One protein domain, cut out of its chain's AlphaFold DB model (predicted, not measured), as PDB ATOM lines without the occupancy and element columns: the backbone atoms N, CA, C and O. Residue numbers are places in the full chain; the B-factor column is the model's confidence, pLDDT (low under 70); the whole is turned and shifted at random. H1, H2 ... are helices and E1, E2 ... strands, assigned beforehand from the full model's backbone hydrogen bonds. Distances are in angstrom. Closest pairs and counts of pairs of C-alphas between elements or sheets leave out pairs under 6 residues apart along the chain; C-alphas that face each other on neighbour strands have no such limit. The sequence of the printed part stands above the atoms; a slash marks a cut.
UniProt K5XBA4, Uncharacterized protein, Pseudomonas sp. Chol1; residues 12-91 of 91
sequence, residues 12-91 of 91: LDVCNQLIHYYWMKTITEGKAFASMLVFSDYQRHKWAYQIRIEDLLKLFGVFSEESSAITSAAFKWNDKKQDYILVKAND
ATOM      1  N   LEU A  12      20.779  34.148  -6.167       91.81
ATOM      2  CA  LEU A  12      22.202  34.026  -6.474       91.81
ATOM      3  C   LEU A  12      22.871  32.926  -5.643       91.81
ATOM      4  O   LEU A  12      23.637  32.139  -6.190       91.81
ATOM      5  N   ASP A  13      22.569  32.839  -4.347       92.50
ATOM      6  CA  ASP A  13      23.136  31.793  -3.496       92.50
ATOM      7  C   ASP A  13      22.649  30.408  -3.901       92.50
ATOM      8  O   ASP A  13      23.463  29.494  -3.984       92.50
ATOM      9  N   VAL A  14      21.356  30.246  -4.198       93.44
ATOM     10  CA  VAL A  14      20.822  28.964  -4.682       93.44
ATOM     11  C   VAL A  14      21.503  28.565  -5.991       93.44
ATOM     12  O   VAL A  14      21.996  27.445  -6.098       93.44
ATOM     13  N   CYS A  15      21.608  29.482  -6.956       93.50
ATOM     14  CA  CYS A  15      22.302  29.228  -8.218       93.50
ATOM     15  C   CYS A  15      23.774  28.864  -7.999       93.50
ATOM     16  O   CYS A  15      24.247  27.884  -8.569       93.50
ATOM     17  N   ASN A  16      24.486  29.592  -7.139       93.25
ATOM     18  CA  ASN A  16      25.881  29.292  -6.838       93.25
ATOM     19  C   ASN A  16      26.028  27.916  -6.176       93.25
ATOM     20  O   ASN A  16      26.868  27.134  -6.607       93.25
ATOM     21  N   GLN A  17      25.185  27.568  -5.199       93.06
ATOM     22  CA  GLN A  17      25.187  26.232  -4.588       93.06
ATOM     23  C   GLN A  17      24.952  25.125  -5.633       93.06
ATOM     24  O   GLN A  17      25.592  24.076  -5.572       93.06
ATOM     25  N   LEU A  18      24.065  25.361  -6.605       94.12
ATOM     26  CA  LEU A  18      23.717  24.396  -7.651       94.12
ATOM     27  C   LEU A  18      24.720  24.302  -8.801       94.12
ATOM     28  O   LEU A  18      24.785  23.253  -9.424       94.12
ATOM     29  N   ILE A  19      25.464  25.358  -9.131       94.12
ATOM     30  CA  ILE A  19      26.476  25.329 -10.206       94.12
ATOM     31  C   ILE A  19      27.810  24.803  -9.673       94.12
ATOM     32  O   ILE A  19      28.538  24.113 -10.381       94.12
ATOM     33  N   HIS A  20      28.103  25.085  -8.406       92.50
ATOM     34  CA  HIS A  20      29.347  24.713  -7.742       92.50
ATOM     35  C   HIS A  20      29.247  23.418  -6.918       92.50
ATOM     36  O   HIS A  20      30.059  23.164  -6.021       92.50
ATOM     37  N   TYR A  21      28.228  22.591  -7.169       93.69
ATOM     38  CA  TYR A  21      28.089  21.320  -6.468       93.69
ATOM     39  C   TYR A  21      29.199  20.343  -6.870       93.69
ATOM     40  O   TYR A  21      29.518  20.180  -8.046       93.69
ATOM     41  N   TYR A  22      29.744  19.635  -5.887       92.94
ATOM     42  CA  TYR A  22      30.595  18.463  -6.126       92.94
ATOM     43  C   TYR A  22      29.870  17.163  -5.765       92.94
ATOM     44  O   TYR A  22      30.297  16.079  -6.156       92.94
ATOM     45  N   TRP A  23      28.762  17.255  -5.021       93.88
ATOM     46  CA  TRP A  23      27.902  16.121  -4.723       93.88
ATOM     47  C   TRP A  23      26.441  16.553  -4.630       93.88
ATOM     48  O   TRP A  23      26.105  17.573  -4.025       93.88
ATOM     49  N   MET A  24      25.564  15.742  -5.215       94.62
ATOM     50  CA  MET A  24      24.123  15.941  -5.177       94.62
ATOM     51  C   MET A  24      23.413  14.590  -5.105       94.62
ATOM     52  O   MET A  24      23.831  13.617  -5.735       94.62
ATOM     53  N   LYS A  25      22.328  14.529  -4.332       94.75
ATOM     54  CA  LYS A  25      21.449  13.362  -4.260       94.75
ATOM     55  C   LYS A  25      19.995  13.792  -4.231       94.75
ATOM     56  O   LYS A  25      19.579  14.535  -3.348       94.75
ATOM     57  N   THR A  26      19.198  13.256  -5.145       94.69
ATOM     58  CA  THR A  26      17.744  13.422  -5.128       94.69
ATOM     59  C   THR A  26      17.101  12.540  -4.060       94.69
ATOM     60  O   THR A  26      17.494  11.385  -3.874       94.69
ATOM     61  N   ILE A  27      16.076  13.062  -3.399       95.00
ATOM     62  CA  ILE A  27      15.210  12.345  -2.465       95.00
ATOM     63  C   ILE A  27      13.836  12.222  -3.117       95.00
ATOM     64  O   ILE A  27      13.208  13.216  -3.491       95.00
ATOM     65  N   THR A  28      13.385  10.983  -3.269       94.88
ATOM     66  CA  THR A  28      12.108  10.644  -3.895       94.88
ATOM     67  C   THR A  28      11.071  10.290  -2.845       94.88
ATOM     68  O   THR A  28      11.351   9.496  -1.947       94.88
ATOM     69  N   GLU A  29       9.856  10.794  -3.017       92.62
ATOM     70  CA  GLU A  29       8.683  10.390  -2.242       92.62
ATOM     71  C   GLU A  29       7.650   9.807  -3.212       92.62
ATOM     72  O   GLU A  29       7.108  10.492  -4.083       92.62
ATOM     73  N   GLY A  30       7.428   8.494  -3.126       91.38
ATOM     74  CA  GLY A  30       6.611   7.768  -4.096       91.38
ATOM     75  C   GLY A  30       7.183   7.867  -5.514       91.38
ATOM     76  O   GLY A  30       8.270   7.363  -5.786       91.38
ATOM     77  N   LYS A  31       6.433   8.499  -6.425       89.62
ATOM     78  CA  LYS A  31       6.826   8.707  -7.832       89.62
ATOM     79  C   LYS A  31       7.413  10.099  -8.107       89.62
ATOM     80  O   LYS A  31       7.733  10.388  -9.256       89.62
ATOM     81  N   ALA A  32       7.517  10.962  -7.096       88.94
ATOM     82  CA  ALA A  32       7.953  12.345  -7.256       88.94
ATOM     83  C   ALA A  32       9.370  12.564  -6.712       88.94
ATOM     84  O   ALA A  32       9.745  12.018  -5.673       88.94
ATOM     85  N   PHE A  33      10.142  13.417  -7.389       91.44
ATOM     86  CA  PHE A  33      11.345  14.015  -6.816       91.44
ATOM     87  C   PHE A  33      10.909  15.118  -5.847       91.44
ATOM     88  O   PHE A  33      10.432  16.165  -6.278       91.44
ATOM     89  N   ALA A  34      11.019  14.866  -4.544       95.56
ATOM     90  CA  ALA A  34      10.505  15.768  -3.513       95.56
ATOM     91  C   ALA A  34      11.543  16.825  -3.117       95.56
ATOM     92  O   ALA A  34      11.237  18.010  -2.973       95.56
ATOM     93  N   SER A  35      12.801  16.408  -2.978       95.94
ATOM     94  CA  SER A  35      13.906  17.307  -2.645       95.94
ATOM     95  C   SER A  35      15.237  16.806  -3.195       95.94
ATOM     96  O   SER A  35      15.334  15.713  -3.754       95.94
ATOM     97  N   MET A  36      16.276  17.616  -3.047       95.00
ATOM     98  CA  MET A  36      17.659  17.242  -3.298       95.00
ATOM     99  C   MET A  36      18.539  17.685  -2.134       95.00
ATOM    100  O   MET A  36      18.310  18.737  -1.545       95.00
ATOM    101  N   LEU A  37      19.546  16.880  -1.819       94.75
ATOM    102  CA  LEU A  37      20.662  17.267  -0.971       94.75
ATOM    103  C   LEU A  37      21.809  17.717  -1.865       94.75
ATOM    104  O   LEU A  37      22.199  16.977  -2.768       94.75
ATOM    105  N   VAL A  38      22.339  18.903  -1.600       94.00
ATOM    106  CA  VAL A  38      23.414  19.531  -2.368       94.00
ATOM    107  C   VAL A  38      24.556  19.871  -1.429       94.00
ATOM    108  O   VAL A  38      24.358  20.482  -0.376       94.00
ATOM    109  N   PHE A  39      25.757  19.480  -1.837       93.00
ATOM    110  CA  PHE A  39      26.996  19.935  -1.241       93.00
ATOM    111  C   PHE A  39      27.819  20.627  -2.322       93.00
ATOM    112  O   PHE A  39      28.064  20.060  -3.393       93.00
ATOM    113  N   SER A  40      28.255  21.845  -2.025       92.31
ATOM    114  CA  SER A  40      29.017  22.670  -2.953       92.31
ATOM    115  C   SER A  40      30.283  23.216  -2.302       92.31
ATOM    116  O   SER A  40      30.406  23.281  -1.072       92.31
ATOM    117  N   ASP A  41      31.242  23.590  -3.144       90.75
ATOM    118  CA  ASP A  41      32.431  24.312  -2.699       90.75
ATOM    119  C   ASP A  41      32.137  25.811  -2.454       90.75
ATOM    120  O   ASP A  41      32.914  26.504  -1.780       90.75
ATOM    121  N   TYR A  42      30.965  26.297  -2.888       86.12
ATOM    122  CA  TYR A  42      30.487  27.644  -2.618       86.12
ATOM    123  C   TYR A  42      30.223  27.811  -1.118       86.12
ATOM    124  O   TYR A  42      29.507  27.045  -0.471       86.12
ATOM    125  N   GLN A  43      30.857  28.831  -0.536       83.06
ATOM    126  CA  GLN A  43      30.973  29.018   0.915       83.06
ATOM    127  C   GLN A  43      31.735  27.893   1.652       83.06
ATOM    128  O   GLN A  43      31.495  27.655   2.833       83.06
ATOM    129  N   ARG A  44      32.725  27.260   1.001       74.50
ATOM    130  CA  ARG A  44      33.723  26.357   1.614       74.50
ATOM    131  C   ARG A  44      33.130  25.162   2.372       74.50
ATOM    132  O   ARG A  44      33.595  24.863   3.470       74.50
ATOM    133  N   HIS A  45      32.152  24.457   1.803       68.44
ATOM    134  CA  HIS A  45      31.599  23.234   2.410       68.44
ATOM    135  C   HIS A  45      30.888  23.458   3.756       68.44
ATOM    136  O   HIS A  45      30.801  22.539   4.570       68.44
ATOM    137  N   LYS A  46      30.413  24.679   4.030       76.31
ATOM    138  CA  LYS A  46      29.896  25.033   5.359       76.31
ATOM    139  C   LYS A  46      28.647  24.238   5.745       76.31
ATOM    140  O   LYS A  46      28.487  23.915   6.916       76.31
ATOM    141  N   TRP A  47      27.789  23.923   4.773       82.94
ATOM    142  CA  TRP A  47      26.500  23.279   5.011       82.94
ATOM    143  C   TRP A  47      26.132  22.286   3.908       82.94
ATOM    144  O   TRP A  47      26.509  22.454   2.749       82.94
ATOM    145  N   ALA A  48      25.354  21.276   4.291       89.19
ATOM    146  CA  ALA A  48      24.586  20.448   3.371       89.19
ATOM    147  C   ALA A  48      23.214  21.096   3.181       89.19
ATOM    148  O   ALA A  48      22.494  21.304   4.159       89.19
ATOM    149  N   TYR A  49      22.838  21.404   1.945       92.06
ATOM    150  CA  TYR A  49      21.559  22.048   1.663       92.06
ATOM    151  C   TYR A  49      20.540  21.013   1.224       92.06
ATOM    152  O   TYR A  49      20.733  20.349   0.208       92.06
ATOM    153  N   GLN A  50      19.437  20.896   1.961       94.38
ATOM    154  CA  GLN A  50      18.250  20.206   1.469       94.38
ATOM    155  C   GLN A  50      17.326  21.223   0.805       94.38
ATOM    156  O   GLN A  50      16.798  22.111   1.467       94.38
ATOM    157  N   ILE A  51      17.115  21.079  -0.499       94.44
ATOM    158  CA  ILE A  51      16.293  21.991  -1.294       94.44
ATOM    159  C   ILE A  51      15.075  21.232  -1.813       94.44
ATOM    160  O   ILE A  51      15.213  20.174  -2.431       94.44
ATOM    161  N   ARG A  52      13.870  21.753  -1.568       94.69
ATOM    162  CA  ARG A  52      12.632  21.175  -2.110       94.69
ATOM    163  C   ARG A  52      12.534  21.473  -3.603       94.69
ATOM    164  O   ARG A  52      12.789  22.597  -4.031       94.69
ATOM    165  N   ILE A  53      12.121  20.480  -4.387       95.00
ATOM    166  CA  ILE A  53      11.990  20.645  -5.843       95.00
ATOM    167  C   ILE A  53      10.924  21.691  -6.183       95.00
ATOM    168  O   ILE A  53      11.123  22.483  -7.096       95.00
ATOM    169  N   GLU A  54       9.837  21.762  -5.414       94.62
ATOM    170  CA  GLU A  54       8.788  22.768  -5.614       94.62
ATOM    171  C   GLU A  54       9.319  24.207  -5.506       94.62
ATOM    172  O   GLU A  54       8.962  25.060  -6.316       94.62
ATOM    173  N   ASP A  55      10.204  24.477  -4.544       94.31
ATOM    174  CA  ASP A  55      10.784  25.811  -4.364       94.31
ATOM    175  C   ASP A  55      11.750  26.159  -5.503       94.31
ATOM    176  O   ASP A  55      11.763  27.296  -5.972       94.31
ATOM    177  N   LEU A  56      12.507  25.177  -6.007       94.44
ATOM    178  CA  LEU A  56      13.360  25.368  -7.184       94.44
ATOM    179  C   LEU A  56      12.552  25.649  -8.443       94.44
ATOM    180  O   LEU A  56      12.926  26.521  -9.220       94.44
ATOM    181  N   LEU A  57      11.438  24.947  -8.643       94.44
ATOM    182  CA  LEU A  57      10.555  25.202  -9.779       94.44
ATOM    183  C   LEU A  57       9.950  26.605  -9.709       94.44
ATOM    184  O   LEU A  57       9.895  27.283 -10.728       94.44
ATOM    185  N   LYS A  58       9.554  27.074  -8.519       94.00
ATOM    186  CA  LYS A  58       9.093  28.458  -8.328       94.00
ATOM    187  C   LYS A  58      10.199  29.466  -8.633       94.00
ATOM    188  O   LYS A  58       9.948  30.436  -9.340       94.00
ATOM    189  N   LEU A  59      11.416  29.217  -8.144       93.56
ATOM    190  CA  LEU A  59      12.575  30.072  -8.402       93.56
ATOM    191  C   LEU A  59      12.878  30.168  -9.903       93.56
ATOM    192  O   LEU A  59      12.986  31.267 -10.436       93.56
ATOM    193  N   PHE A  60      12.990  29.031 -10.593       91.75
ATOM    194  CA  PHE A  60      13.265  29.005 -12.029       91.75
ATOM    195  C   PHE A  60      12.087  29.485 -12.875       91.75
ATOM    196  O   PHE A  60      12.312  30.006 -13.960       91.75
ATOM    197  N   GLY A  61      10.858  29.375 -12.366       93.94
ATOM    198  CA  GLY A  61       9.670  29.953 -12.985       93.94
ATOM    199  C   GLY A  61       9.824  31.454 -13.215       93.94
ATOM    200  O   GLY A  61       9.598  31.910 -14.331       93.94
ATOM    201  N   VAL A  62      10.331  32.194 -12.222       90.62
ATOM    202  CA  VAL A  62      10.613  33.636 -12.363       90.62
ATOM    203  C   VAL A  62      11.564  33.900 -13.528       90.62
ATOM    204  O   VAL A  62      11.276  34.740 -14.368       90.62
ATOM    205  N   PHE A  63      12.662  33.147 -13.618       88.31
ATOM    206  CA  PHE A  63      13.660  33.305 -14.685       88.31
ATOM    207  C   PHE A  63      13.215  32.769 -16.052       88.31
ATOM    208  O   PHE A  63      13.896  32.986 -17.051       88.31
ATOM    209  N   SER A  64      12.111  32.022 -16.099       89.12
ATOM    210  CA  SER A  64      11.532  31.531 -17.349       89.12
ATOM    211  C   SER A  64      10.607  32.549 -18.011       89.12
ATOM    212  O   SER A  64      10.318  32.423 -19.200       89.12
ATOM    213  N   GLU A  65      10.145  33.556 -17.264       91.81
ATOM    214  CA  GLU A  65       9.336  34.635 -17.815       91.81
ATOM    215  C   GLU A  65      10.209  35.565 -18.662       91.81
ATOM    216  O   GLU A  65      11.259  36.024 -18.217       91.81
ATOM    217  N   GLU A  66       9.769  35.880 -19.882       85.06
ATOM    218  CA  GLU A  66      10.503  36.771 -20.796       85.06
ATOM    219  C   GLU A  66      10.722  38.168 -20.191       85.06
ATOM    220  O   GLU A  66      11.764  38.778 -20.400       85.06
ATOM    221  N   SER A  67       9.786  38.627 -19.356       87.38
ATOM    222  CA  SER A  67       9.881  39.869 -18.575       87.38
ATOM    223  C   SER A  67      11.043  39.895 -17.580       87.38
ATOM    224  O   SER A  67      11.427  40.969 -17.131       87.38
ATOM    225  N   SER A  68      11.584  38.736 -17.200       86.56
ATOM    226  CA  SER A  68      12.745  38.645 -16.310       86.56
ATOM    227  C   SER A  68      14.079  38.763 -17.053       86.56
ATOM    228  O   SER A  68      15.133  38.858 -16.419       86.56
ATOM    229  N   ALA A  69      14.058  38.717 -18.389       86.25
ATOM    230  CA  ALA A  69      15.263  38.736 -19.193       86.25
ATOM    231  C   ALA A  69      15.836  40.153 -19.290       86.25
ATOM    232  O   ALA A  69      15.163  41.094 -19.697       86.25
ATOM    233  N   ILE A  70      17.134  40.283 -19.015       85.94
ATOM    234  CA  ILE A  70      17.868  41.511 -19.317       85.94
ATOM    235  C   ILE A  70      18.002  41.610 -20.837       85.94
ATOM    236  O   ILE A  70      18.759  40.857 -21.454       85.94
ATOM    237  N   THR A  71      17.293  42.556 -21.449       88.31
ATOM    238  CA  THR A  71      17.315  42.760 -22.907       88.31
ATOM    239  C   THR A  71      18.532  43.558 -23.363       88.31
ATOM    240  O   THR A  71      18.988  43.435 -24.502       88.31
ATOM    241  N   SER A  72      19.110  44.366 -22.470       90.81
ATOM    242  CA  SER A  72      20.358  45.079 -22.731       90.81
ATOM    243  C   SER A  72      21.107  45.411 -21.447       90.81
ATOM    244  O   SER A  72      20.509  45.734 -20.421       90.81
ATOM    245  N   ALA A  73      22.436  45.389 -21.517       92.44
ATOM    246  CA  ALA A  73      23.301  45.773 -20.413       92.44
ATOM    247  C   ALA A  73      24.506  46.576 -20.917       92.44
ATOM    248  O   ALA A  73      25.120  46.245 -21.930       92.44
ATOM    249  N   ALA A  74      24.843  47.644 -20.196       94.44
ATOM    250  CA  ALA A  74      26.014  48.471 -20.437       94.44
ATOM    251  C   ALA A  74      26.997  48.308 -19.280       94.44
ATOM    252  O   ALA A  74      26.646  48.518 -18.115       94.44
ATOM    253  N   PHE A  75      28.242  47.984 -19.617       96.06
ATOM    254  CA  PHE A  75      29.308  47.764 -18.652       96.06
ATOM    255  C   PHE A  75      30.424  48.783 -18.831       96.06
ATOM    256  O   PHE A  75      30.715  49.228 -19.942       96.06
ATOM    257  N   LYS A  76      31.084  49.130 -17.728       97.25
ATOM    258  CA  LYS A  76      32.273  49.978 -17.732       97.25
ATOM    259  C   LYS A  76      33.375  49.308 -16.934       97.25
ATOM    260  O   LYS A  76      33.131  48.794 -15.848       97.25
ATOM    261  N   TRP A  77      34.587  49.355 -17.468       97.12
ATOM    262  CA  TRP A  77      35.775  48.911 -16.753       97.12
ATOM    263  C   TRP A  77      35.973  49.708 -15.455       97.12
ATOM    264  O   TRP A  77      35.840  50.937 -15.435       97.12
ATOM    265  N   ASN A  78      36.289  49.007 -14.371       97.31
ATOM    266  CA  ASN A  78      36.622  49.582 -13.079       97.31
ATOM    267  C   ASN A  78      38.045  49.175 -12.680       97.31
ATOM    268  O   ASN A  78      38.272  48.050 -12.236       97.31
ATOM    269  N   ASP A  79      38.986  50.119 -12.748       96.06
ATOM    270  CA  ASP A  79      40.399  49.865 -12.436       96.06
ATOM    271  C   ASP A  79      40.636  49.371 -11.004       96.06
ATOM    272  O   ASP A  79      41.559  48.600 -10.758       96.06
ATOM    273  N   LYS A  80      39.800  49.767 -10.040       96.12
ATOM    274  CA  LYS A  80      39.957  49.326  -8.646       96.12
ATOM    275  C   LYS A  80      39.585  47.855  -8.471       96.12
ATOM    276  O   LYS A  80      40.204  47.165  -7.668       96.12
ATOM    277  N   LYS A  81      38.547  47.399  -9.173       94.00
ATOM    278  CA  LYS A  81      38.086  46.005  -9.127       94.00
ATOM    279  C   LYS A  81      38.799  45.112 -10.140       94.00
ATOM    280  O   LYS A  81      38.700  43.902 -10.001       94.00
ATOM    281  N   GLN A  82      39.506  45.711 -11.104       96.31
ATOM    282  CA  GLN A  82      40.069  45.018 -12.263       96.31
ATOM    283  C   GLN A  82      38.994  44.199 -12.992       96.31
ATOM    284  O   GLN A  82      39.224  43.057 -13.375       96.31
ATOM    285  N   ASP A  83      37.798  44.783 -13.128       95.56
ATOM    286  CA  ASP A  83      36.636  44.102 -13.694       95.56
ATOM    287  C   ASP A  83      35.640  45.089 -14.323       95.56
ATOM    288  O   ASP A  83      35.631  46.288 -14.009       95.56
ATOM    289  N   TYR A  84      34.776  44.587 -15.201       94.06
ATOM    290  CA  TYR A  84      33.660  45.321 -15.779       94.06
ATOM    291  C   TYR A  84      32.479  45.352 -14.807       94.06
ATOM    292  O   TYR A  84      31.946  44.326 -14.402       94.06
ATOM    293  N   ILE A  85      32.025  46.553 -14.461       94.50
ATOM    294  CA  ILE A  85      30.846  46.746 -13.615       94.50
ATOM    295  C   ILE A  85      29.639  47.140 -14.462       94.50
ATOM    296  O   ILE A  85      29.760  47.932 -15.399       94.50
ATOM    297  N   LEU A  86      28.472  46.598 -14.114       92.62
ATOM    298  CA  LEU A  86      27.197  46.990 -14.707       92.62
ATOM    299  C   LEU A  86      26.913  48.461 -14.371       92.62
ATOM    300  O   LEU A  86      26.914  48.851 -13.205       92.62
ATOM    301  N   VAL A  87      26.684  49.273 -15.398       93.00
ATOM    302  CA  VAL A  87      26.337  50.700 -15.273       93.00
ATOM    303  C   VAL A  87      24.850  50.918 -15.511       93.00
ATOM    304  O   VAL A  87      24.244  51.790 -14.894       93.00
ATOM    305  N   LYS A  88      24.262  50.128 -16.412       88.62
ATOM    306  CA  LYS A  88      22.843  50.178 -16.747       88.62
ATOM    307  C   LYS A  88      22.396  48.813 -17.258       88.62
ATOM    308  O   LYS A  88      23.090  48.232 -18.087       88.62
ATOM    309  N   ALA A  89      21.241  48.351 -16.805       82.25
ATOM    310  CA  ALA A  89      20.470  47.293 -17.446       82.25
ATOM    311  C   ALA A  89      19.103  47.882 -17.813       82.25
ATOM    312  O   ALA A  89      18.617  48.758 -17.093       82.25
ATOM    313  N   ASN A  90      18.539  47.465 -18.943       73.38
ATOM    314  CA  ASN A  90      17.111  47.634 -19.192       73.38
ATOM    315  C   ASN A  90      16.465  46.252 -19.179       73.38
ATOM    316  O   ASN A  90      17.042  45.307 -19.732       73.38
ATOM    317  N   ASP A  91      15.274  46.218 -18.597       60.31
ATOM    318  CA  ASP A  91      14.317  45.127 -18.703       60.31
ATOM    319  C   ASP A  91      13.401  45.439 -19.896       60.31
ATOM    320  O   ASP A  91      12.793  46.540 -19.913       60.31
TER     321      ASP A  91
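This is residues 12 to 91 of the 91 residues of an uncharacterized protein of Pseudomonas sp. Chol1 (UniProt K5XBA4). A twisted three-stranded sheet with helix H1 packed across it makes one lobe, and a two-stranded hairpin, E4 and E5, makes a second lobe well away from it. Helix H2 and the link after it bridge the two lobes, leaving an open, flat outline. The printed part has 80 residues, in the order H1 E1 E2 E3 H2 E4 E5, class mixed; both sheets, E1-E2-E3 and E4-E5, are antiparallel. It is only just loose, close to extended, with a radius of gyration of the C-alphas of 17.0 A and spans of 51 by 32 by 13 A.

Look first at E1, residues 21 to 29, E2, residues 32 to 40, and E3, residues 49 to 52, a meander, each strand the antiparallel neighbour of the one before. Between E1 and E2, N 25 and O 37 are 2.9 A apart; between E2 and E3, N 36 and O 51 are 2.8 A apart. H1, residues 12 to 19, is on this sheet at a height of 8.4 A, over E2 and across the strands, at 84 degrees to E2 on the local plane; its closest C-alphas to E2 are Gln 17 and Ser 40, 5.5 A. H2, residues 53 to 64, only grazes the sheet with residues 53 to 56. The hairpin of E4, residues 72 to 78, and E5, residues 83 to 90, has N 74 and O 88 at 2.8 A; both strands are apart from H1 and from E1, E2 and E3. In H1 every O i to N i+4 pair is within hydrogen-bond range, in H2 7 of 8.

Find C-alpha 12 at (22.202, 34.026, -6.474), where H1 begins. E1 is 22.7 A long, E2 23.8 A, H2 15.8 A, E4 19.4 A. E5, 20.6 A, bends by 52 degrees at residue 87 and ends at C-alpha 90, (17.111, 47.634, -19.192).

The C-alphas farthest apart, of Gly 30 and Asp 79, are 54.6 A apart. The printed part has no cut and no long link. Residues 45 and 91 are under pLDDT 70.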